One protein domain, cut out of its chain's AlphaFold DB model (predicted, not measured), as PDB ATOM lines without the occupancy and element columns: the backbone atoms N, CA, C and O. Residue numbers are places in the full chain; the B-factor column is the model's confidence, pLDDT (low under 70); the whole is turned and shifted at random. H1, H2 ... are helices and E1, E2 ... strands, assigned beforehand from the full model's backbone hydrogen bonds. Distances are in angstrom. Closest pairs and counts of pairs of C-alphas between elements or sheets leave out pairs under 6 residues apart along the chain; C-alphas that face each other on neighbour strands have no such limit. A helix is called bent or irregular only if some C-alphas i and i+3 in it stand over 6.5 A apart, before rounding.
ATOM      1  N   THR A 207     114.436  87.992 163.620       75.12
ATOM      2  CA  THR A 207     114.575  89.387 164.046       75.12
ATOM      3  C   THR A 207     113.686  90.285 163.190       75.12
ATOM      4  O   THR A 207     113.385  89.975 162.029       75.12
ATOM      5  N   GLY A 208     113.206  91.385 163.757       78.75
ATOM      6  CA  GLY A 208     112.289  92.267 163.057       78.75
ATOM      7  C   GLY A 208     111.859  93.488 163.843       78.75
ATOM      8  O   GLY A 208     112.449  93.853 164.859       78.75
ATOM      9  N   TYR A 209     110.806  94.118 163.339       85.56
ATOM     10  CA  TYR A 209     110.292  95.395 163.804       85.56
ATOM     11  C   TYR A 209     108.788  95.290 164.058       85.56
ATOM     12  O   TYR A 209     108.054  94.726 163.244       85.56
ATOM     13  N   ALA A 210     108.312  95.823 165.183       87.38
ATOM     14  CA  ALA A 210     106.884  95.831 165.506       87.38
ATOM     15  C   ALA A 210     106.489  97.017 166.397       87.38
ATOM     16  O   ALA A 210     107.320  97.818 166.826       87.38
ATOM     17  N   GLY A 211     105.193  97.127 166.697       84.75
ATOM     18  CA  GLY A 211     104.664  98.125 167.630       84.75
ATOM     19  C   GLY A 211     104.506  99.530 167.043       84.75
ATOM     20  O   GLY A 211     104.160 100.453 167.778       84.75
ATOM     21  N   GLY A 212     104.763  99.726 165.750       93.06
ATOM     22  CA  GLY A 212     104.505 100.971 165.029       93.06
ATOM     23  C   GLY A 212     103.149 100.981 164.319       93.06
ATOM     24  O   GLY A 212     102.584  99.941 163.975       93.06
ATOM     25  N   LYS A 213     102.611 102.181 164.082       96.25
ATOM     26  CA  LYS A 213     101.349 102.390 163.345       96.25
ATOM     27  C   LYS A 213     101.548 102.458 161.837       96.25
ATOM     28  O   LYS A 213     100.637 102.111 161.085       96.25
ATOM     29  N   ASP A 214     102.712 102.920 161.386       96.50
ATOM     30  CA  ASP A 214     103.020 102.993 159.962       96.50
ATOM     31  C   ASP A 214     103.567 101.644 159.477       96.50
ATOM     32  O   ASP A 214     104.745 101.325 159.622       96.50
ATOM     33  N   ASN A 215     102.668 100.852 158.898       92.44
ATOM     34  CA  ASN A 215     102.945  99.539 158.318       92.44
ATOM     35  C   ASN A 215     102.973  99.583 156.776       92.44
ATOM     36  O   ASN A 215     102.888  98.544 156.126       92.44
ATOM     37  N   GLY A 216     103.000 100.783 156.182       90.44
ATOM     38  CA  GLY A 216     102.972 100.969 154.734       90.44
ATOM     39  C   GLY A 216     104.364 100.888 154.108       90.44
ATOM     40  O   GLY A 216     105.304 101.522 154.593       90.44
ATOM     41  N   GLY A 217     104.472 100.176 152.983       90.19
ATOM     42  CA  GLY A 217     105.748  99.945 152.299       90.19
ATOM     43  C   GLY A 217     106.702  99.073 153.120       90.19
ATOM     44  O   GLY A 217     106.280  98.388 154.048       90.19
ATOM     45  N   SER A 218     107.991  99.101 152.782       90.25
ATOM     46  CA  SER A 218     109.008  98.319 153.489       90.25
ATOM     47  C   SER A 218     109.361  98.935 154.848       90.25
ATOM     48  O   SER A 218     109.635 100.140 154.948       90.25
ATOM     49  N   VAL A 219     109.382  98.099 155.887       89.38
ATOM     50  CA  VAL A 219     109.876  98.435 157.229       89.38
ATOM     51  C   VAL A 219     111.289  97.869 157.354       89.38
ATOM     52  O   VAL A 219     111.465  96.660 157.444       89.38
ATOM     53  N   CYS A 220     112.278  98.756 157.309       87.25
ATOM     54  CA  CYS A 220     113.697  98.431 157.183       87.25
ATOM     55  C   CYS A 220     114.504  99.133 158.275       87.25
ATOM     56  O   CYS A 220     114.056 100.129 158.854       87.25
ATOM     57  N   TYR A 221     115.734  98.695 158.501       78.81
ATOM     58  CA  TYR A 221     116.636  99.248 159.506       78.81
ATOM     59  C   TYR A 221     116.849 100.768 159.395       78.81
ATOM     60  O   TYR A 221     116.952 101.469 160.399       78.81
ATOM     61  N   ASP A 222     116.852 101.326 158.181       80.38
ATOM     62  CA  ASP A 222     117.047 102.768 157.969       80.38
ATOM     63  C   ASP A 222     115.793 103.626 158.265       80.38
ATOM     64  O   ASP A 222     115.877 104.867 158.305       80.38
ATOM     65  N   ASN A 223     114.625 102.999 158.475       88.44
ATOM     66  CA  ASN A 223     113.343 103.700 158.581       88.44
ATOM     67  C   ASN A 223     112.385 103.213 159.689       88.44
ATOM     68  O   ASN A 223     111.463 103.964 160.020       88.44
ATOM     69  N   TYR A 224     112.590 102.040 160.294       85.62
ATOM     70  CA  TYR A 224     111.623 101.414 161.210       85.62
ATOM     71  C   TYR A 224     111.283 102.307 162.412       85.62
ATOM     72  O   TYR A 224     110.109 102.485 162.741       85.62
ATOM     73  N   GLY A 225     112.286 102.969 162.999       84.44
ATOM     74  CA  GLY A 225     112.086 103.906 164.105       84.44
ATOM     75  C   GLY A 225     111.256 105.133 163.712       84.44
ATOM     76  O   GLY A 225     110.387 105.563 164.466       84.44
ATOM     77  N   LYS A 226     111.432 105.663 162.489       91.81
ATOM     78  CA  LYS A 226     110.605 106.774 161.960       91.81
ATOM     79  C   LYS A 226     109.157 106.345 161.726       91.81
ATOM     80  O   LYS A 226     108.253 107.170 161.808       91.81
ATOM     81  N   LYS A 227     108.952 105.057 161.450       93.56
ATOM     82  CA  LYS A 227     107.641 104.411 161.335       93.56
ATOM     83  C   LYS A 227     107.036 104.025 162.696       93.56
ATOM     84  O   LYS A 227     105.907 103.538 162.753       93.56
ATOM     85  N   GLY A 228     107.762 104.290 163.785       90.38
ATOM     86  CA  GLY A 228     107.340 104.073 165.166       90.38
ATOM     87  C   GLY A 228     107.490 102.635 165.655       90.38
ATOM     88  O   GLY A 228     106.962 102.286 166.712       90.38
ATOM     89  N   HIS A 229     108.203 101.788 164.916       89.38
ATOM     90  CA  HIS A 229     108.493 100.421 165.341       89.38
ATOM     91  C   HIS A 229     109.654 100.369 166.336       89.38
ATOM     92  O   HIS A 229     110.434 101.314 166.446       89.38
ATOM     93  N   THR A 230     109.733  99.271 167.079       85.75
ATOM     94  CA  THR A 230     110.857  98.883 167.941       85.75
ATOM     95  C   THR A 230     111.425  97.557 167.467       85.75
ATOM     96  O   THR A 230     110.722  96.790 166.800       85.75
ATOM     97  N   GLU A 231     112.680  97.298 167.808       82.12
ATOM     98  CA  GLU A 231     113.347  96.026 167.532       82.12
ATOM     99  C   GLU A 231     112.745  94.904 168.382       82.12
ATOM    100  O   GLU A 231     112.519  95.072 169.580       82.12
ATOM    101  N   VAL A 232     112.440  93.771 167.744       73.06
ATOM    102  CA  VAL A 232     111.801  92.610 168.374       73.06
ATOM    103  C   VAL A 232     112.278  91.302 167.736       73.06
ATOM    104  O   VAL A 232     112.687  91.266 166.575       73.06
ATOM    105  N   VAL A 233     112.167  90.195 168.473       68.75
ATOM    106  CA  VAL A 233     112.305  88.838 167.922       68.75
ATOM    107  C   VAL A 233     110.936  88.195 167.847       68.75
ATOM    108  O   VAL A 233     110.236  88.093 168.851       68.75
ATOM    109  N   PHE A 234     110.571  87.712 166.666       67.62
ATOM    110  CA  PHE A 234     109.445  86.812 166.505       67.62
ATOM    111  C   PHE A 234     109.870  85.372 166.769       67.62
ATOM    112  O   PHE A 234     110.859  84.878 166.226       67.62
ATOM    113  N   MET A 235     109.052  84.664 167.537       61.34
ATOM    114  CA  MET A 235     109.165  83.227 167.752       61.34
ATOM    115  C   MET A 235     107.769  82.654 168.036       61.34
ATOM    116  O   MET A 235     106.847  83.374 168.417       61.34
ATOM    117  N   ARG A 236     107.561  81.357 167.774       60.00
ATOM    118  CA  ARG A 236     106.273  80.684 168.093       60.00
ATOM    119  C   ARG A 236     106.209  80.339 169.579       60.00
ATOM    120  O   ARG A 236     107.096  80.821 170.241       60.00
ATOM    121  N   ALA A 237     105.221  79.620 170.132       58.12
ATOM    122  CA  ALA A 237     105.148  79.293 171.572       58.12
ATOM    123  C   ALA A 237     104.277  78.085 171.988       58.12
ATOM    124  O   ALA A 237     103.082  78.193 171.704       58.12
ATOM    125  N   PRO A 238     104.680  77.036 172.770       56.59
ATOM    126  CA  PRO A 238     103.700  76.222 173.474       56.59
ATOM    127  C   PRO A 238     103.267  77.003 174.705       56.59
ATOM    128  O   PRO A 238     104.084  77.498 175.490       56.59
ATOM    129  N   ARG A 239     101.955  77.091 174.899       60.66
ATOM    130  CA  ARG A 239     101.375  77.874 175.992       60.66
ATOM    131  C   ARG A 239     101.846  77.411 177.375       60.66
ATOM    132  O   ARG A 239     102.028  78.248 178.251       60.66
ATOM    133  N   ASP A 240     102.089  76.115 177.567       59.12
ATOM    134  CA  ASP A 240     102.536  75.533 178.842       59.12
ATOM    135  C   ASP A 240     103.972  75.923 179.230       59.12
ATOM    136  O   ASP A 240     104.362  75.771 180.386       59.12
ATOM    137  N   LYS A 241     104.754  76.459 178.289       60.06
ATOM    138  CA  LYS A 241     106.155  76.839 178.510       60.06
ATOM    139  C   LYS A 241     106.337  78.330 178.766       60.06
ATOM    140  O   LYS A 241     107.399  78.735 179.242       60.06
ATOM    141  N   LEU A 242     105.302  79.132 178.512       63.22
ATOM    142  CA  LEU A 242     105.316  80.584 178.684       63.22
ATOM    143  C   LEU A 242     105.797  81.062 180.066       63.22
ATOM    144  O   LEU A 242     106.499  82.067 180.096       63.22
ATOM    145  N   PRO A 243     105.521  80.380 181.197       68.12
ATOM    146  CA  PRO A 243     106.063  80.805 182.489       68.12
ATOM    147  C   PRO A 243     107.593  80.744 182.568       68.12
ATOM    148  O   PRO A 243     108.230  81.711 182.977       68.12
ATOM    149  N   SER A 244     108.210  79.643 182.129       58.34
ATOM    150  CA  SER A 244     109.677  79.490 182.122       58.34
ATOM    151  C   SER A 244     110.347  80.499 181.192       58.34
ATOM    152  O   SER A 244     111.422  81.025 181.462       58.34
ATOM    153  N   ILE A 245     109.667  80.771 180.093       60.78
ATOM    154  CA  ILE A 245     110.003  81.742 179.066       60.78
ATOM    155  C   ILE A 245     109.995  83.167 179.610       60.78
ATOM    156  O   ILE A 245     110.968  83.899 179.442       60.78
ATOM    157  N   ALA A 246     108.911  83.539 180.288       66.81
ATOM    158  CA  ALA A 246     108.752  84.849 180.882       66.81
ATOM    159  C   ALA A 246     109.811  85.031 181.967       66.81
ATOM    160  O   ALA A 246     110.464  86.067 182.006       66.81
ATOM    161  N   GLN A 247     110.071  83.991 182.768       65.88
ATOM    162  CA  GLN A 247     111.130  83.986 183.777       65.88
ATOM    163  C   GLN A 247     112.519  84.222 183.172       65.88
ATOM    164  O   GLN A 247     113.301  85.005 183.720       65.88
ATOM    165  N   ALA A 248     112.835  83.568 182.053       58.38
ATOM    166  CA  ALA A 248     114.104  83.742 181.354       58.38
ATOM    167  C   ALA A 248     114.245  85.152 180.764       58.38
ATOM    168  O   ALA A 248     115.269  85.797 180.973       58.38
ATOM    169  N   ALA A 249     113.206  85.651 180.088       61.62
ATOM    170  CA  ALA A 249     113.186  87.011 179.554       61.62
ATOM    171  C   ALA A 249     113.341  88.047 180.679       61.62
ATOM    172  O   ALA A 249     114.179  88.936 180.583       61.62
ATOM    173  N   TRP A 250     112.609  87.887 181.781       66.38
ATOM    174  CA  TRP A 250     112.655  88.816 182.907       66.38
ATOM    175  C   TRP A 250     114.016  88.841 183.595       66.38
ATOM    176  O   TRP A 250     114.617  89.897 183.744       66.38
ATOM    177  N   SER A 251     114.538  87.674 183.979       61.91
ATOM    178  CA  SER A 251     115.833  87.584 184.674       61.91
ATOM    179  C   SER A 251     117.031  87.938 183.791       61.91
ATOM    180  O   SER A 251     118.073  88.336 184.310       61.91
ATOM    181  N   GLY A 252     116.889  87.786 182.473       53.44
ATOM    182  CA  GLY A 252     117.935  88.081 181.504       53.44
ATOM    183  C   GLY A 252     117.973  89.516 181.016       53.44
ATOM    184  O   GLY A 252     119.051  90.041 180.773       53.44
ATOM    185  N   LEU A 253     116.808  90.138 180.853       60.12
ATOM    186  CA  LEU A 253     116.687  91.435 180.189       60.12
ATOM    187  C   LEU A 253     116.325  92.549 181.153       60.12
ATOM    188  O   LEU A 253     116.529  93.710 180.818       60.12
ATOM    189  N   PHE A 254     115.826  92.215 182.343       65.00
ATOM    190  CA  PHE A 254     115.425  93.186 183.349       65.00
ATOM    191  C   PHE A 254     116.236  93.008 184.635       65.00
ATOM    192  O   PHE A 254     116.694  91.919 184.986       65.00
ATOM    193  N   ASN A 255     116.452  94.109 185.343       74.56
ATOM    194  CA  ASN A 255     117.032  94.161 186.676       74.56
ATOM    195  C   ASN A 255     116.262  95.206 187.491       74.56
ATOM    196  O   ASN A 255     116.153  96.356 187.072       74.56
ATOM    197  N   ASP A 256     115.697  94.802 188.630       84.38
ATOM    198  CA  ASP A 256     114.794  95.640 189.443       84.38
ATOM    199  C   ASP A 256     113.647  96.274 188.619       84.38
ATOM    200  O   ASP A 256     113.307  97.450 188.769       84.38
ATOM    201  N   GLY A 257     113.086  95.482 187.695       77.69
ATOM    202  CA  GLY A 257     112.004  95.891 186.797       77.69
ATOM    203  C   GLY A 257     112.417  96.826 185.662       77.69
ATOM    204  O   GLY A 257     111.563  97.275 184.909       77.69
ATOM    205  N   GLU A 258     113.705  97.126 185.516       82.75
ATOM    206  CA  GLU A 258     114.224  98.004 184.472       82.75
ATOM    207  C   GLU A 258     115.018  97.219 183.437       82.75
ATOM    208  O   GLU A 258     115.749  96.301 183.810       82.75
ATOM    209  N   ARG A 259     114.923  97.585 182.153       74.75
ATOM    210  CA  ARG A 259     115.717  96.905 181.124       74.75
ATOM    211  C   ARG A 259     117.218  97.099 181.372       74.75
ATOM    212  O   ARG A 259     117.663  98.186 181.745       74.75
ATOM    213  N   GLN A 260     117.998  96.033 181.202       66.56
ATOM    214  CA  GLN A 260     119.430  96.002 181.518       66.56
ATOM    215  C   GLN A 260     120.273  96.800 180.521       66.56
ATOM    216  O   GLN A 260     121.297  97.367 180.908       66.56
ATOM    217  N   ASP A 261     119.850  96.869 179.257       60.44
ATOM    218  CA  ASP A 261     120.513  97.693 178.252       60.44
ATOM    219  C   ASP A 261     120.255  99.181 178.531       60.44
ATOM    220  O   ASP A 261     119.141  99.687 178.408       60.44
ATOM    221  N   LEU A 262     121.317  99.892 178.913       68.62
ATOM    222  CA  LEU A 262     121.296 101.334 179.167       68.62
ATOM    223  C   LEU A 262     121.939 102.147 178.029       68.62
ATOM    224  O   LEU A 262     121.975 103.385 178.108       68.62
ATOM    225  N   ALA A 263     122.511 101.474 177.027       56.19
ATOM    226  CA  ALA A 263     123.253 102.079 175.929       56.19
ATOM    227  C   ALA A 263     122.305 102.517 174.810       56.19
ATOM    228  O   ALA A 263     122.355 103.688 174.411       56.19
ATOM    229  N   ASN A 264     121.412 101.628 174.373       62.00
ATOM    230  CA  ASN A 264     120.448 101.931 173.321       62.00
ATOM    231  C   ASN A 264     119.252 102.700 173.880       62.00
ATOM    232  O   ASN A 264     118.697 102.343 174.919       62.00
ATOM    233  N   LYS A 265     118.878 103.801 173.222       75.12
ATOM    234  CA  LYS A 265     117.896 104.770 173.730       75.12
ATOM    235  C   LYS A 265     117.000 105.296 172.626       75.12
ATOM    236  O   LYS A 265     117.441 105.491 171.494       75.12
ATOM    237  N   GLY A 266     115.782 105.636 173.010       79.25
ATOM    238  CA  GLY A 266     114.737 106.144 172.136       79.25
ATOM    239  C   GLY A 266     113.645 105.110 171.899       79.25
ATOM    240  O   GLY A 266     113.785 103.934 172.233       79.25
ATOM    241  N   SER A 267     112.553 105.567 171.290       81.00
ATOM    242  CA  SER A 267     111.423 104.716 170.907       81.00
ATOM    243  C   SER A 267     111.787 103.427 170.148       81.00
ATOM    244  O   SER A 267     111.055 102.457 170.342       81.00
ATOM    245  N   PRO A 268     112.879 103.332 169.352       81.75
ATOM    246  CA  PRO A 268     113.243 102.088 168.664       81.75
ATOM    247  C   PRO A 268     113.738 100.944 169.565       81.75
ATOM    248  O   PRO A 268     113.880  99.830 169.067       81.75
ATOM    249  N   TYR A 269     113.996 101.212 170.850       78.25
ATOM    250  CA  TYR A 269     114.577 100.266 171.819       78.25
ATOM    251  C   TYR A 269     113.714 100.124 173.075       78.25
ATOM    252  O   TYR A 269     114.212 100.013 174.195       78.25
ATOM    253  N   ARG A 270     112.401 100.266 172.907       85.00
ATOM    254  CA  ARG A 270     111.461 100.233 174.021       85.00
ATOM    255  C   ARG A 270     111.118  98.777 174.348       85.00
ATOM    256  O   ARG A 270     110.790  98.005 173.449       85.00
ATOM    257  N   ALA A 271     111.054  98.474 175.640       83.31
ATOM    258  CA  ALA A 271     110.594  97.190 176.148       83.31
ATOM    259  C   ALA A 271     109.158  96.923 175.701       83.31
ATOM    260  O   ALA A 271     108.196  97.532 176.184       83.31
ATOM    261  N   ALA A 272     109.023  95.982 174.781       82.69
ATOM    262  CA  ALA A 272     107.751  95.531 174.257       82.69
ATOM    263  C   ALA A 272     107.549  94.046 174.574       82.69
ATOM    264  O   ALA A 272     108.478  93.364 174.982       82.69
ATOM    265  N   ILE A 273     106.330  93.551 174.383       81.06
ATOM    266  CA  ILE A 273     105.932  92.163 174.162       81.06
ATOM    267  C   ILE A 273     104.685  92.155 173.286       81.06
ATOM    268  O   ILE A 273     103.912  93.099 173.295       81.06
ATOM    269  N   GLY A 274     104.486  91.122 172.480       79.88
ATOM    270  CA  GLY A 274     103.405  91.013 171.524       79.88
ATOM    271  C   GLY A 274     102.835  89.608 171.543       79.88
ATOM    272  O   GLY A 274     103.569  88.622 171.518       79.88
ATOM    273  N   PHE A 275     101.515  89.524 171.599       79.69
ATOM    274  CA  PHE A 275     100.769  88.299 171.344       79.69
ATOM    275  C   PHE A 275      99.420  88.662 170.726       79.69
ATOM    276  O   PHE A 275      98.942  89.787 170.865       79.69
ATOM    277  N   ARG A 276      98.803  87.723 170.001       80.06
ATOM    278  CA  ARG A 276      97.477  87.948 169.402       80.06
ATOM    279  C   ARG A 276      96.463  88.346 170.476       80.06
ATOM    280  O   ARG A 276      96.418  87.722 171.537       80.06
ATOM    281  N   GLY A 277      95.687  89.395 170.221       77.56
ATOM    282  CA  GLY A 277      94.751  89.993 171.175       77.56
ATOM    283  C   GLY A 277      95.393  90.935 172.202       77.56
ATOM    284  O   GLY A 277      94.672  91.644 172.905       77.56
ATOM    285  N   GLY A 278      96.725  90.977 172.307       83.56
ATOM    286  CA  GLY A 278      97.448  91.821 173.260       83.56
ATOM    287  C   GLY A 278      96.980  91.633 174.706       83.56
ATOM    288  O   GLY A 278      96.364  90.625 175.056       83.56
ATOM    289  N   LYS A 279      97.235  92.632 175.561       87.88
ATOM    290  CA  LYS A 279      96.959  92.549 177.009       87.88
ATOM    291  C   LYS A 279      95.517  92.147 177.341       87.88
ATOM    292  O   LYS A 279      95.296  91.401 178.290       87.88
ATOM    293  N   PHE A 280      94.548  92.673 176.593       93.00
ATOM    294  CA  PHE A 280      93.124  92.522 176.901       93.00
ATOM    295  C   PHE A 280      92.463  91.340 176.190       93.00
ATOM    296  O   PHE A 280      91.555  90.736 176.754       93.00
ATOM    297  N   GLY A 281      92.898  91.007 174.975       83.56
ATOM    298  CA  GLY A 281      92.371  89.877 174.210       83.56
ATOM    299  C   GLY A 281      92.969  88.528 174.614       83.56
ATOM    300  O   GLY A 281      92.352  87.505 174.344       83.56
ATOM    301  N   SER A 282      94.122  88.533 175.292       83.44
ATOM    302  CA  SER A 282      94.781  87.335 175.833       83.44
ATOM    303  C   SER A 282      95.238  87.551 177.289       83.44
ATOM    304  O   SER A 282      96.443  87.546 177.580       83.44
ATOM    305  N   PRO A 283      94.302  87.779 178.229       88.19
ATOM    306  CA  PRO A 283      94.626  88.097 179.621       88.19
ATOM    307  C   PRO A 283      95.367  86.961 180.341       88.19
ATOM    308  O   PRO A 283      96.152  87.217 181.252       88.19
ATOM    309  N   GLU A 284      95.170  85.710 179.922       84.75
ATOM    310  CA  GLU A 284      95.892  84.553 180.445       84.75
ATOM    311  C   GLU A 284      97.385  84.601 180.104       84.75
ATOM    312  O   GLU A 284      98.207  84.195 180.920       84.75
ATOM    313  N   LEU A 285      97.742  85.135 178.930       79.94
ATOM    314  CA  LEU A 285      99.137  85.297 178.516       79.94
ATOM    315  C   LEU A 285      99.759  86.500 179.220       79.94
ATOM    316  O   LEU A 285     100.866  86.395 179.739       79.94
ATOM    317  N   ALA A 286      99.027  87.615 179.310       84.56
ATOM    318  CA  ALA A 286      99.471  88.797 180.047       84.56
ATOM    319  C   ALA A 286      99.775  88.470 181.517       84.56
ATOM    320  O   ALA A 286     100.803  88.893 182.040       84.56
ATOM    321  N   LYS A 287      98.920  87.660 182.154       87.62
ATOM    322  CA  LYS A 287      99.093  87.238 183.545       87.62
ATOM    323  C   LYS A 287     100.399  86.476 183.783       87.62
ATOM    324  O   LYS A 287     101.022  86.681 184.814       87.62
ATOM    325  N   VAL A 288     100.839  85.640 182.843       82.62
ATOM    326  CA  VAL A 288     102.104  84.898 182.983       82.62
ATOM    327  C   VAL A 288     103.295  85.847 183.128       82.62
ATOM    328  O   VAL A 288     104.156  85.628 183.976       82.62
ATOM    329  N   PHE A 289     103.339  86.905 182.320       79.31
ATOM    330  CA  PHE A 289     104.417  87.890 182.383       79.31
ATOM    331  C   PHE A 289     104.281  88.812 183.603       79.31
ATOM    332  O   PHE A 289     105.293  89.157 184.205       79.31
ATOM    333  N   ASP A 290     103.055  89.148 184.007       87.88
ATOM    334  CA  ASP A 290     102.782  89.937 185.218       87.88
ATOM    335  C   ASP A 290     103.213  89.196 186.499       87.88
ATOM    336  O   ASP A 290     103.875  89.763 187.369       87.88
ATOM    337  N   ASP A 291     102.913  87.896 186.581       89.31
ATOM    338  CA  ASP A 291     103.272  87.044 187.719       89.31
ATOM    339  C   ASP A 291     104.795  86.922 187.873       89.31
ATOM    340  O   ASP A 291     105.312  86.971 188.989       89.31
ATOM    341  N   VAL A 292     105.522  86.802 186.756       78.88
ATOM    342  CA  VAL A 292     106.994  86.776 186.752       78.88
ATOM    343  C   VAL A 292     107.579  88.140 187.102       78.88
ATOM    344  O   VAL A 292     108.579  88.208 187.820       78.88
ATOM    345  N   ALA A 293     106.961  89.221 186.622       83.06
ATOM    346  CA  ALA A 293     107.392  90.573 186.939       83.06
ATOM    347  C   ALA A 293     107.335  90.861 188.442       83.06
ATOM    348  O   ALA A 293     108.106  91.680 188.944       83.06
ATOM    349  N   GLY A 294     106.426  90.204 189.171       85.88
ATOM    350  CA  GLY A 294     106.360  90.266 190.632       85.88
ATOM    351  C   GLY A 294     106.161  91.687 191.168       85.88
ATOM    352  O   GLY A 294     106.631  92.005 192.260       85.88
ATOM    353  N   GLY A 295     105.524  92.564 190.383       86.50
ATOM    354  CA  GLY A 295     105.335  93.982 190.702       86.50
ATOM    355  C   GLY A 295     106.577  94.866 190.527       86.50
ATOM    356  O   GLY A 295     106.527  96.040 190.889       86.50
ATOM    357  N   GLN A 296     107.681  94.344 189.981       85.81
ATOM    358  CA  GLN A 296     108.898  95.127 189.738       85.81
ATOM    359  C   GLN A 296     108.742  96.104 188.562       85.81
ATOM    360  O   GLN A 296     109.344  97.177 188.585       85.81
ATOM    361  N   ALA A 297     107.920  95.763 187.566       86.06
ATOM    362  CA  ALA A 297     107.579  96.639 186.448       86.06
ATOM    363  C   ALA A 297     106.096  96.520 186.069       86.06
ATOM    364  O   ALA A 297     105.468  95.486 186.308       86.06
ATOM    365  N   SER A 298     105.536  97.581 185.484       90.38
ATOM    366  CA  SER A 298     104.159  97.600 184.992       90.38
ATOM    367  C   SER A 298     104.050  96.909 183.633       90.38
ATOM    368  O   SER A 298     104.814  97.181 182.709       90.38
ATOM    369  N   LEU A 299     103.051  96.042 183.477       88.50
ATOM    370  CA  LEU A 299     102.633  95.568 182.161       88.50
ATOM    371  C   LEU A 299     101.521  96.468 181.639       88.50
ATOM    372  O   LEU A 299     100.425  96.515 182.202       88.50
ATOM    373  N   GLU A 300     101.768  97.171 180.545       93.62
ATOM    374  CA  GLU A 300     100.849  98.157 179.968       93.62
ATOM    375  C   GLU A 300     100.418  97.735 178.568       93.62
ATOM    376  O   GLU A 300     101.130  97.006 177.897       93.62
ATOM    377  N   ALA A 301      99.229  98.135 178.117       95.88
ATOM    378  CA  ALA A 301      98.813  97.831 176.749       95.88
ATOM    379  C   ALA A 301      99.504  98.793 175.771       95.88
ATOM    380  O   ALA A 301      99.444 100.007 175.959       95.88
ATOM    381  N   GLY A 302     100.122  98.250 174.724       93.75
ATOM    382  CA  GLY A 302     100.691  99.028 173.628       93.75
ATOM    383  C   GLY A 302      99.597  99.607 172.726       93.75
ATOM    384  O   GLY A 302      98.655  98.917 172.338       93.75
ATOM    385  N   SER A 303      99.734 100.882 172.391       96.06
ATOM    386  CA  SER A 303      98.865 101.681 171.519       96.06
ATOM    387  C   SER A 303      99.530 102.102 170.203       96.06
ATOM    388  O   SER A 303      98.835 102.592 169.309       96.06
ATOM    389  N   GLY A 304     100.842 101.913 170.069       94.00
ATOM    390  CA  GLY A 304     101.650 102.151 168.880       94.00
ATOM    391  C   GLY A 304     102.392 103.486 168.883       94.00
ATOM    392  O   GLY A 304     101.795 104.525 169.180       94.00
ATOM    393  N   ASN A 305     103.651 103.462 168.426       96.12
ATOM    394  CA  ASN A 305     104.586 104.600 168.369       96.12
ATOM    395  C   ASN A 305     104.970 105.176 169.744       96.12
ATOM    396  O   ASN A 305     105.240 106.371 169.861       96.12
ATOM    397  N   GLU A 306     104.950 104.360 170.792       94.19
ATOM    398  CA  GLU A 306     105.382 104.789 172.116       94.19
ATOM    399  C   GLU A 306     106.850 105.216 172.138       94.19
ATOM    400  O   GLU A 306     107.702 104.669 171.439       94.19
ATOM    401  N   GLU A 307     107.135 106.169 173.023       93.38
ATOM    402  CA  GLU A 307     108.495 106.513 173.416       93.38
ATOM    403  C   GLU A 307     109.181 105.357 174.158       93.38
ATOM    404  O   GLU A 307     108.548 104.377 174.562       93.38
ATOM    405  N   ASP A 308     110.487 105.506 174.372       88.06
ATOM    406  CA  ASP A 308     111.317 104.572 175.140       88.06
ATOM    407  C   ASP A 308     110.662 104.184 176.487       88.06
ATOM    408  O   ASP A 308     109.908 104.960 177.086       88.06
ATOM    409  N   THR A 309     110.946 102.982 176.980       84.25
ATOM    410  CA  THR A 309     110.555 102.509 178.319       84.25
ATOM    411  C   THR A 309     111.687 102.619 179.342       84.25
ATOM    412  O   THR A 309     111.457 102.375 180.526       84.25
ATOM    413  N   LEU A 310     112.891 103.014 178.917       83.25
ATOM    414  CA  LEU A 310     114.063 103.115 179.779       83.25
ATOM    415  C   LEU A 310     113.815 104.034 180.980       83.25
ATOM    416  O   LEU A 310     113.420 105.193 180.826       83.25
ATOM    417  N   LYS A 311     114.140 103.532 182.173       87.12
ATOM    418  CA  LYS A 311     113.933 104.168 183.493       87.12
ATOM    419  C   LYS A 311     112.468 104.332 183.893       87.12
ATOM    420  O   LYS A 311     112.176 105.115 184.798       87.12
ATOM    421  N   GLN A 312     111.550 103.643 183.225       88.94
ATOM    422  CA  GLN A 312     110.116 103.746 183.501       88.94
ATOM    423  C   GLN A 312     109.556 102.483 184.145       88.94
ATOM    424  O   GLN A 312     108.396 102.504 184.546       88.94
ATOM    425  N   ARG A 313     110.360 101.415 184.271       91.19
ATOM    426  CA  ARG A 313     109.926 100.118 184.804       91.19
ATOM    427  C   ARG A 313     108.605  99.658 184.192       91.19
ATOM    428  O   ARG A 313     107.645  99.382 184.910       91.19
ATOM    429  N   ARG A 314     108.549  99.607 182.860       88.44
ATOM    430  CA  ARG A 314     107.349  99.202 182.122       88.44
ATOM    431  C   ARG A 314     107.672  98.288 180.947       88.44
ATOM    432  O   ARG A 314     108.697  98.462 180.290       88.44
ATOM    433  N   LEU A 315     106.747  97.379 180.659       86.19
ATOM    434  CA  LEU A 315     106.740  96.471 179.516       86.19
ATOM    435  C   LEU A 315     105.443  96.676 178.719       86.19
ATOM    436  O   LEU A 315     104.344  96.507 179.256       86.19
ATOM    437  N   LEU A 316     105.557  97.043 177.441       87.69
ATOM    438  CA  LEU A 316     104.407  97.334 176.576       87.69
ATOM    439  C   LEU A 316     103.907  96.080 175.858       87.69
ATOM    440  O   LEU A 316     104.617  95.500 175.054       87.69
ATOM    441  N   VAL A 317     102.658  95.694 176.083       89.38
ATOM    442  CA  VAL A 317     102.008  94.515 175.511       89.38
ATOM    443  C   VAL A 317     101.165  94.901 174.290       89.38
ATOM    444  O   VAL A 317     100.057  95.425 174.427       89.38
ATOM    445  N   TYR A 318     101.659  94.611 173.094       87.00
ATOM    446  CA  TYR A 318     101.005  94.867 171.816       87.00
ATOM    447  C   TYR A 318     100.093  93.718 171.381       87.00
ATOM    448  O   TYR A 318     100.407  92.537 171.544       87.00
ATOM    449  N   ASP A 319      98.968  94.079 170.768       88.75
ATOM    450  CA  ASP A 319      98.165  93.151 169.978       88.75
ATOM    451  C   ASP A 319      98.778  92.986 168.585       88.75
ATOM    452  O   ASP A 319      98.834  93.939 167.811       88.75
ATOM    453  N   MET A 320      99.211  91.770 168.261       83.31
ATOM    454  CA  MET A 320      99.865  91.463 166.985       83.31
ATOM    455  C   MET A 320      98.952  91.592 165.766       83.31
ATOM    456  O   MET A 320      99.459  91.778 164.662       83.31
ATOM    457  N   ASP A 321      97.634  91.477 165.938       84.06
ATOM    458  CA  ASP A 321      96.702  91.655 164.820       84.06
ATOM    459  C   ASP A 321      96.555  93.153 164.470       84.06
ATOM    460  O   ASP A 321      96.281  93.503 163.322       84.06
ATOM    461  N   THR A 322      96.811  94.040 165.441       90.19
ATOM    462  CA  THR A 322      96.793  95.501 165.270       90.19
ATOM    463  C   THR A 322      98.178  96.071 164.929       90.19
ATOM    464  O   THR A 322      98.295  96.984 164.111       90.19
ATOM    465  N   PHE A 323      99.235  95.535 165.543       90.56
ATOM    466  CA  PHE A 323     100.629  95.956 165.382       90.56
ATOM    467  C   PHE A 323     101.456  94.769 164.873       90.56
ATOM    468  O   PHE A 323     102.082  94.064 165.675       90.56
ATOM    469  N   PRO A 324     101.420  94.499 163.557       88.81
ATOM    470  CA  PRO A 324     102.029  93.305 162.998       88.81
ATOM    471  C   PRO A 324     103.554  93.340 163.104       88.81
ATOM    472  O   PRO A 324     104.184  94.396 163.149       88.81
ATOM    473  N   PHE A 325     104.135  92.144 163.119       86.12
ATOM    474  CA  PHE A 325     105.572  91.941 163.011       86.12
ATOM    475  C   PHE A 325     106.031  92.088 161.557       86.12
ATOM    476  O   PHE A 325     105.421  91.509 160.655       86.12
ATOM    477  N   HIS A 326     107.144  92.790 161.356       86.12
ATOM    478  CA  HIS A 326     107.851  92.899 160.082       86.12
ATOM    479  C   HIS A 326     109.224  92.261 160.210       86.12
ATOM    480  O   HIS A 326     110.000  92.649 161.077       86.12
ATOM    481  N   GLN A 327     109.531  91.296 159.349       87.75
ATOM    482  CA  GLN A 327     110.846  90.662 159.322       87.75
ATOM    483  C   GLN A 327     111.930  91.699 158.990       87.75
ATOM    484  O   GLN A 327     111.770  92.463 158.040       87.75
ATOM    485  N   ALA A 328     113.037  91.697 159.732       79.56
ATOM    486  CA  ALA A 328     114.221  92.472 159.378       79.56
ATOM    487  C   ALA A 328     114.950  91.860 158.170       79.56
ATOM    488  O   ALA A 328     114.669  90.741 157.716       79.56
ATOM    489  N   GLU A 329     115.924  92.593 157.650       79.44
ATOM    490  CA  GLU A 329     116.755  92.173 156.529       79.44
ATOM    491  C   GLU A 329     117.537  90.898 156.830       79.44
ATOM    492  O   GLU A 329     117.892  90.634 157.973       79.44
ATOM    493  N   LEU A 330     117.857  90.109 155.796       72.38
ATOM    494  CA  LEU A 330     118.570  88.837 155.966       72.38
ATOM    495  C   LEU A 330     119.907  88.985 156.703       72.38
ATOM    496  O   LEU A 330     120.279  88.097 157.464       72.38
ATOM    497  N   TYR A 331     120.603  90.106 156.499       66.44
ATOM    498  CA  TYR A 331     121.865  90.412 157.175       66.44
ATOM    499  C   TYR A 331     121.688  90.798 158.656       66.44
ATOM    500  O   TYR A 331     122.667  90.846 159.388       66.44
ATOM    501  N   HIS A 332     120.450  91.021 159.111       64.19
ATOM    502  CA  HIS A 332     120.082  91.211 160.518       64.19
ATOM    503  C   HIS A 332     119.490  89.950 161.168       64.19
ATOM    504  O   HIS A 332     119.131  89.990 162.344       64.19
ATOM    505  N   GLN A 333     119.330  88.845 160.429       62.34
ATOM    506  CA  GLN A 333     118.726  87.616 160.960       62.34
ATOM    507  C   GLN A 333     119.752  86.766 161.693       62.34
ATOM    508  O   GLN A 333     119.588  86.469 162.873       62.34
ATOM    509  N   PHE A 334     120.805  86.383 160.973       56.12
ATOM    510  CA  PHE A 334     121.864  85.511 161.458       56.12
ATOM    511  C   PHE A 334     123.179  85.998 160.877       56.12
ATOM    512  O   PHE A 334     123.276  86.244 159.673       56.12
ATOM    513  N   HIS A 335     124.216  86.032 161.699       42.84
ATOM    514  CA  HIS A 335     125.589  86.164 161.226       42.84
ATOM    515  C   HIS A 335     126.120  84.785 160.795       42.84
ATOM    516  O   HIS A 335     127.131  84.291 161.274       42.84
ATOM    517  N   ASP A 336     125.372  84.120 159.911       45.28
ATOM    518  CA  ASP A 336     125.677  82.801 159.358       45.28
ATOM    519  C   ASP A 336     126.485  82.968 158.067       45.28
ATOM    520  O   ASP A 336     125.948  83.030 156.959       45.28
ATOM    521  N   TYR A 337     127.800  83.082 158.231       36.41
ATOM    522  CA  TYR A 337     128.731  83.439 157.159       36.41
ATOM    523  C   TYR A 337     128.849  82.388 156.043       36.41
ATOM    524  O   TYR A 337     129.306  82.712 154.948       36.41
ATOM    525  N   GLN A 338     128.401  81.146 156.277       40.06
ATOM    526  CA  GLN A 338     128.290  80.116 155.230       40.06
ATOM    527  C   GLN A 338     126.877  80.022 154.631       40.06
ATOM    528  O   GLN A 338     126.649  79.267 153.683       40.06
ATOM    529  N   GLY A 339     125.922  80.784 155.170       48.59
ATOM    530  CA  GLY A 339     124.522  80.774 154.772       48.59
ATOM    531  C   GLY A 339     123.802  79.458 155.068       48.59
ATOM    532  O   GLY A 339     122.741  79.239 154.500       48.59
ATOM    533  N   GLY A 340     124.335  78.562 155.902       54.53
ATOM    534  CA  GLY A 340     123.707  77.271 156.211       54.53
ATOM    535  C   GLY A 340     122.296  77.400 156.804       54.53
ATOM    536  O   GLY A 340     121.332  76.873 156.244       54.53
ATOM    537  N   TRP A 341     122.157  78.146 157.896       56.00
ATOM    538  CA  TRP A 341     120.893  78.491 158.552       56.00
ATOM    539  C   TRP A 341     120.017  79.387 157.690       56.00
ATOM    540  O   TRP A 341     118.810  79.157 157.596       56.00
ATOM    541  N   ARG A 342     120.612  80.378 157.019       62.28
ATOM    542  CA  ARG A 342     119.887  81.255 156.093       62.28
ATOM    543  C   ARG A 342     119.240  80.435 154.976       62.28
ATOM    544  O   ARG A 342     118.032  80.519 154.778       62.28
ATOM    545  N   ASN A 343     120.018  79.600 154.294       65.50
ATOM    546  CA  ASN A 343     119.556  78.753 153.195       65.50
ATOM    547  C   ASN A 343     118.538  77.721 153.683       65.50
ATOM    548  O   ASN A 343     117.543  77.477 153.002       65.50
ATOM    549  N   GLN A 344     118.746  77.145 154.870       62.69
ATOM    550  CA  GLN A 344     117.794  76.220 155.476       62.69
ATOM    551  C   GLN A 344     116.448  76.900 155.759       62.69
ATOM    552  O   GLN A 344     115.405  76.379 155.371       62.69
ATOM    553  N   LEU A 345     116.446  78.065 156.407       65.88
ATOM    554  CA  LEU A 345     115.214  78.772 156.765       65.88
ATOM    555  C   LEU A 345     114.510  79.386 155.554       65.88
ATOM    556  O   LEU A 345     113.277  79.429 155.535       65.88
ATOM    557  N   GLN A 346     115.263  79.814 154.537       72.12
ATOM    558  CA  GLN A 346     114.710  80.196 153.235       72.12
ATOM    559  C   GLN A 346     114.081  78.984 152.532       72.12
ATOM    560  O   GLN A 346     112.957  79.080 152.041       72.12
ATOM    561  N   GLY A 347     114.748  77.824 152.548       71.50
ATOM    562  CA  GLY A 347     114.227  76.569 151.993       71.50
ATOM    563  C   GLY A 347     112.969  76.061 152.704       71.50
ATOM    564  O   GLY A 347     112.051  75.564 152.055       71.50
ATOM    565  N   ASP A 348     112.885  76.256 154.021       69.81
ATOM    566  CA  ASP A 348     111.710  75.937 154.839       69.81
ATOM    567  C   ASP A 348     110.584  76.988 154.713       69.81
ATOM    568  O   ASP A 348     109.513  76.819 155.302       69.81
ATOM    569  N   GLY A 349     110.807  78.090 153.982       74.12
ATOM    570  CA  GLY A 349     109.840  79.179 153.816       74.12
ATOM    571  C   GLY A 349     109.549  79.944 155.108       74.12
ATOM    572  O   GLY A 349     108.453  80.470 155.282       74.12
ATOM    573  N   ARG A 350     110.498  79.953 156.045       68.62
ATOM    574  CA  ARG A 350     110.393  80.648 157.335       68.62
ATOM    575  C   ARG A 350     111.098  81.995 157.322       68.62
ATOM    576  O   ARG A 350     110.764  82.840 158.139       68.62
ATOM    577  N   LEU A 351     112.062  82.160 156.422       75.75
ATOM    578  CA  LEU A 351     112.788  83.394 156.188       75.75
ATOM    579  C   LEU A 351     112.625  83.797 154.726       75.75
ATOM    580  O   LEU A 351     112.704  82.948 153.836       75.75
ATOM    581  N   HIS A 352     112.411  85.081 154.472       83.25
ATOM    582  CA  HIS A 352     112.180  85.586 153.119       83.25
ATOM    583  C   HIS A 352     113.080  86.776 152.808       83.25
ATOM    584  O   HIS A 352     113.479  87.510 153.711       83.25
ATOM    585  N   ASP A 353     113.386  86.982 151.529       84.56
ATOM    586  CA  ASP A 353     113.965  88.248 151.088       84.56
ATOM    587  C   ASP A 353     112.959  89.377 151.332       84.56
ATOM    588  O   ASP A 353     111.766  89.246 151.044       84.56
ATOM    589  N   VAL A 354     113.451  90.488 151.871       86.06
ATOM    590  CA  VAL A 354     112.667  91.702 152.104       86.06
ATOM    591  C   VAL A 354     113.130  92.790 151.145       86.06
ATOM    592  O   VAL A 354     114.310  92.868 150.804       86.06
ATOM    593  N   ASP A 355     112.201  93.641 150.712       88.69
ATOM    594  CA  ASP A 355     112.491  94.779 149.833       88.69
ATOM    595  C   ASP A 355     113.093  95.944 150.635       88.69
ATOM    596  O   ASP A 355     112.477  96.997 150.820       88.69
ATOM    597  N   CYS A 356     114.282  95.708 151.186       84.12
ATOM    598  CA  CYS A 356     115.038  96.656 151.993       84.12
ATOM    599  C   CYS A 356     116.424  96.915 151.389       84.12
ATOM    600  O   CYS A 356     116.961  96.072 150.661       84.12
ATOM    601  N   PRO A 357     117.030  98.086 151.666       77.06
ATOM    602  CA  PRO A 357     118.381  98.380 151.211       77.06
ATOM    603  C   PRO A 357     119.375  97.320 151.694       77.06
ATOM    604  O   PRO A 357     119.260  96.813 152.803       77.06
ATOM    605  N   ASN A 358     120.383  97.014 150.877       72.44
ATOM    606  CA  ASN A 358     121.475  96.156 151.328       72.44
ATOM    607  C   ASN A 358     122.306  96.841 152.429       72.44
ATOM    608  O   ASN A 358     122.272  98.065 152.584       72.44
TER     609      ASN A 358
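This is residues 207 to 358 of the 405 residues of the protein "Hypothetical protein" of Polarella glacialis (UniProt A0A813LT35). A small twisted slab of three parallel strands, E3, E5 and E4, has the helices H2 and H3 over one face, with the longest helix, H1, packed on H3. The short hairpin of E1 and E2 lies in the middle of the model, between this sheet and the small helix H4 at the far end, where residues 335 to 340 stick out. The printed part has 152 residues, with 61 in named elements, under half; along the chain these run E1 E2 H1 E3 H2 H3 E4 E5 H4, four helices and five strands, a mixed class. One sheet has the order E3 E5 E4, parallel, and the other is the antiparallel pair E1 and E2. The whole is compact, with a radius of gyration of the C-alphas of 15.7 A and spans of 43 by 33 by 31 A.

E1, residues 207 to 210, begins with C-alpha 207 at (114.575, 89.387, 164.046), and E2 is residues 230 to 234. H1, residues 239 to 253, is 20.9 A long and irregular: C-alphas 240 and 243 are 7.3 A apart. E3 is residues 272 to 275, with C-alpha 272 at (107.751, 95.531, 174.257). H2 is residues 278 to 281, H3 residues 283 to 293, 14.9 A long, and E4 residues 298 to 301. E5, residues 314 to 319, is 16.4 A long. H4, residues 340 to 347, ends with C-alpha 347 at (114.227, 76.569, 151.993).

E5 is the inner strand, with N 318 and O 273 of E3 2.7 A apart and N 317 and O 300 of E4 2.7 A apart. E3, H2 H3 and E4 form a split strand-helix-strand unit, two parallel strands with E5 between them, and its crossover is right-handed. H3 is on one face, making two layers, helix over sheet; it runs along the strands over E5, at 18 degrees to E5 on the local plane and a height over the sheet of 9.5 A. H2 is on the same face. H1 touches H3, closest at the C-alphas of Ala 246 and Phe 289, 5.5 A, the same way at a steep tilt of 36 degrees, only just steep. In the hairpin E1 and E2, N 230 and O 210 are 2.8 A apart. The closest C-alphas of E2 and E3, Val 232 and Ala 272, are 7.7 A apart. H4 touches no helix. Every O i to N i+4 pair is within hydrogen-bond range in H4, 9 of 11 in H1 and 5 of 7 in H3; H2 is too short for such a pair.

The C-alphas farthest apart, Gly 295 and Gln 338, are 44.5 A apart. The printed part has no cut. The links E1 to E2, H1 to E3, E4 to E5 and E5 to H4 are long. The mean pLDDT of the printed part is 77.8; residues 233 to 254, 260 to 264, 331 to 345, 348 and 350 are under 70.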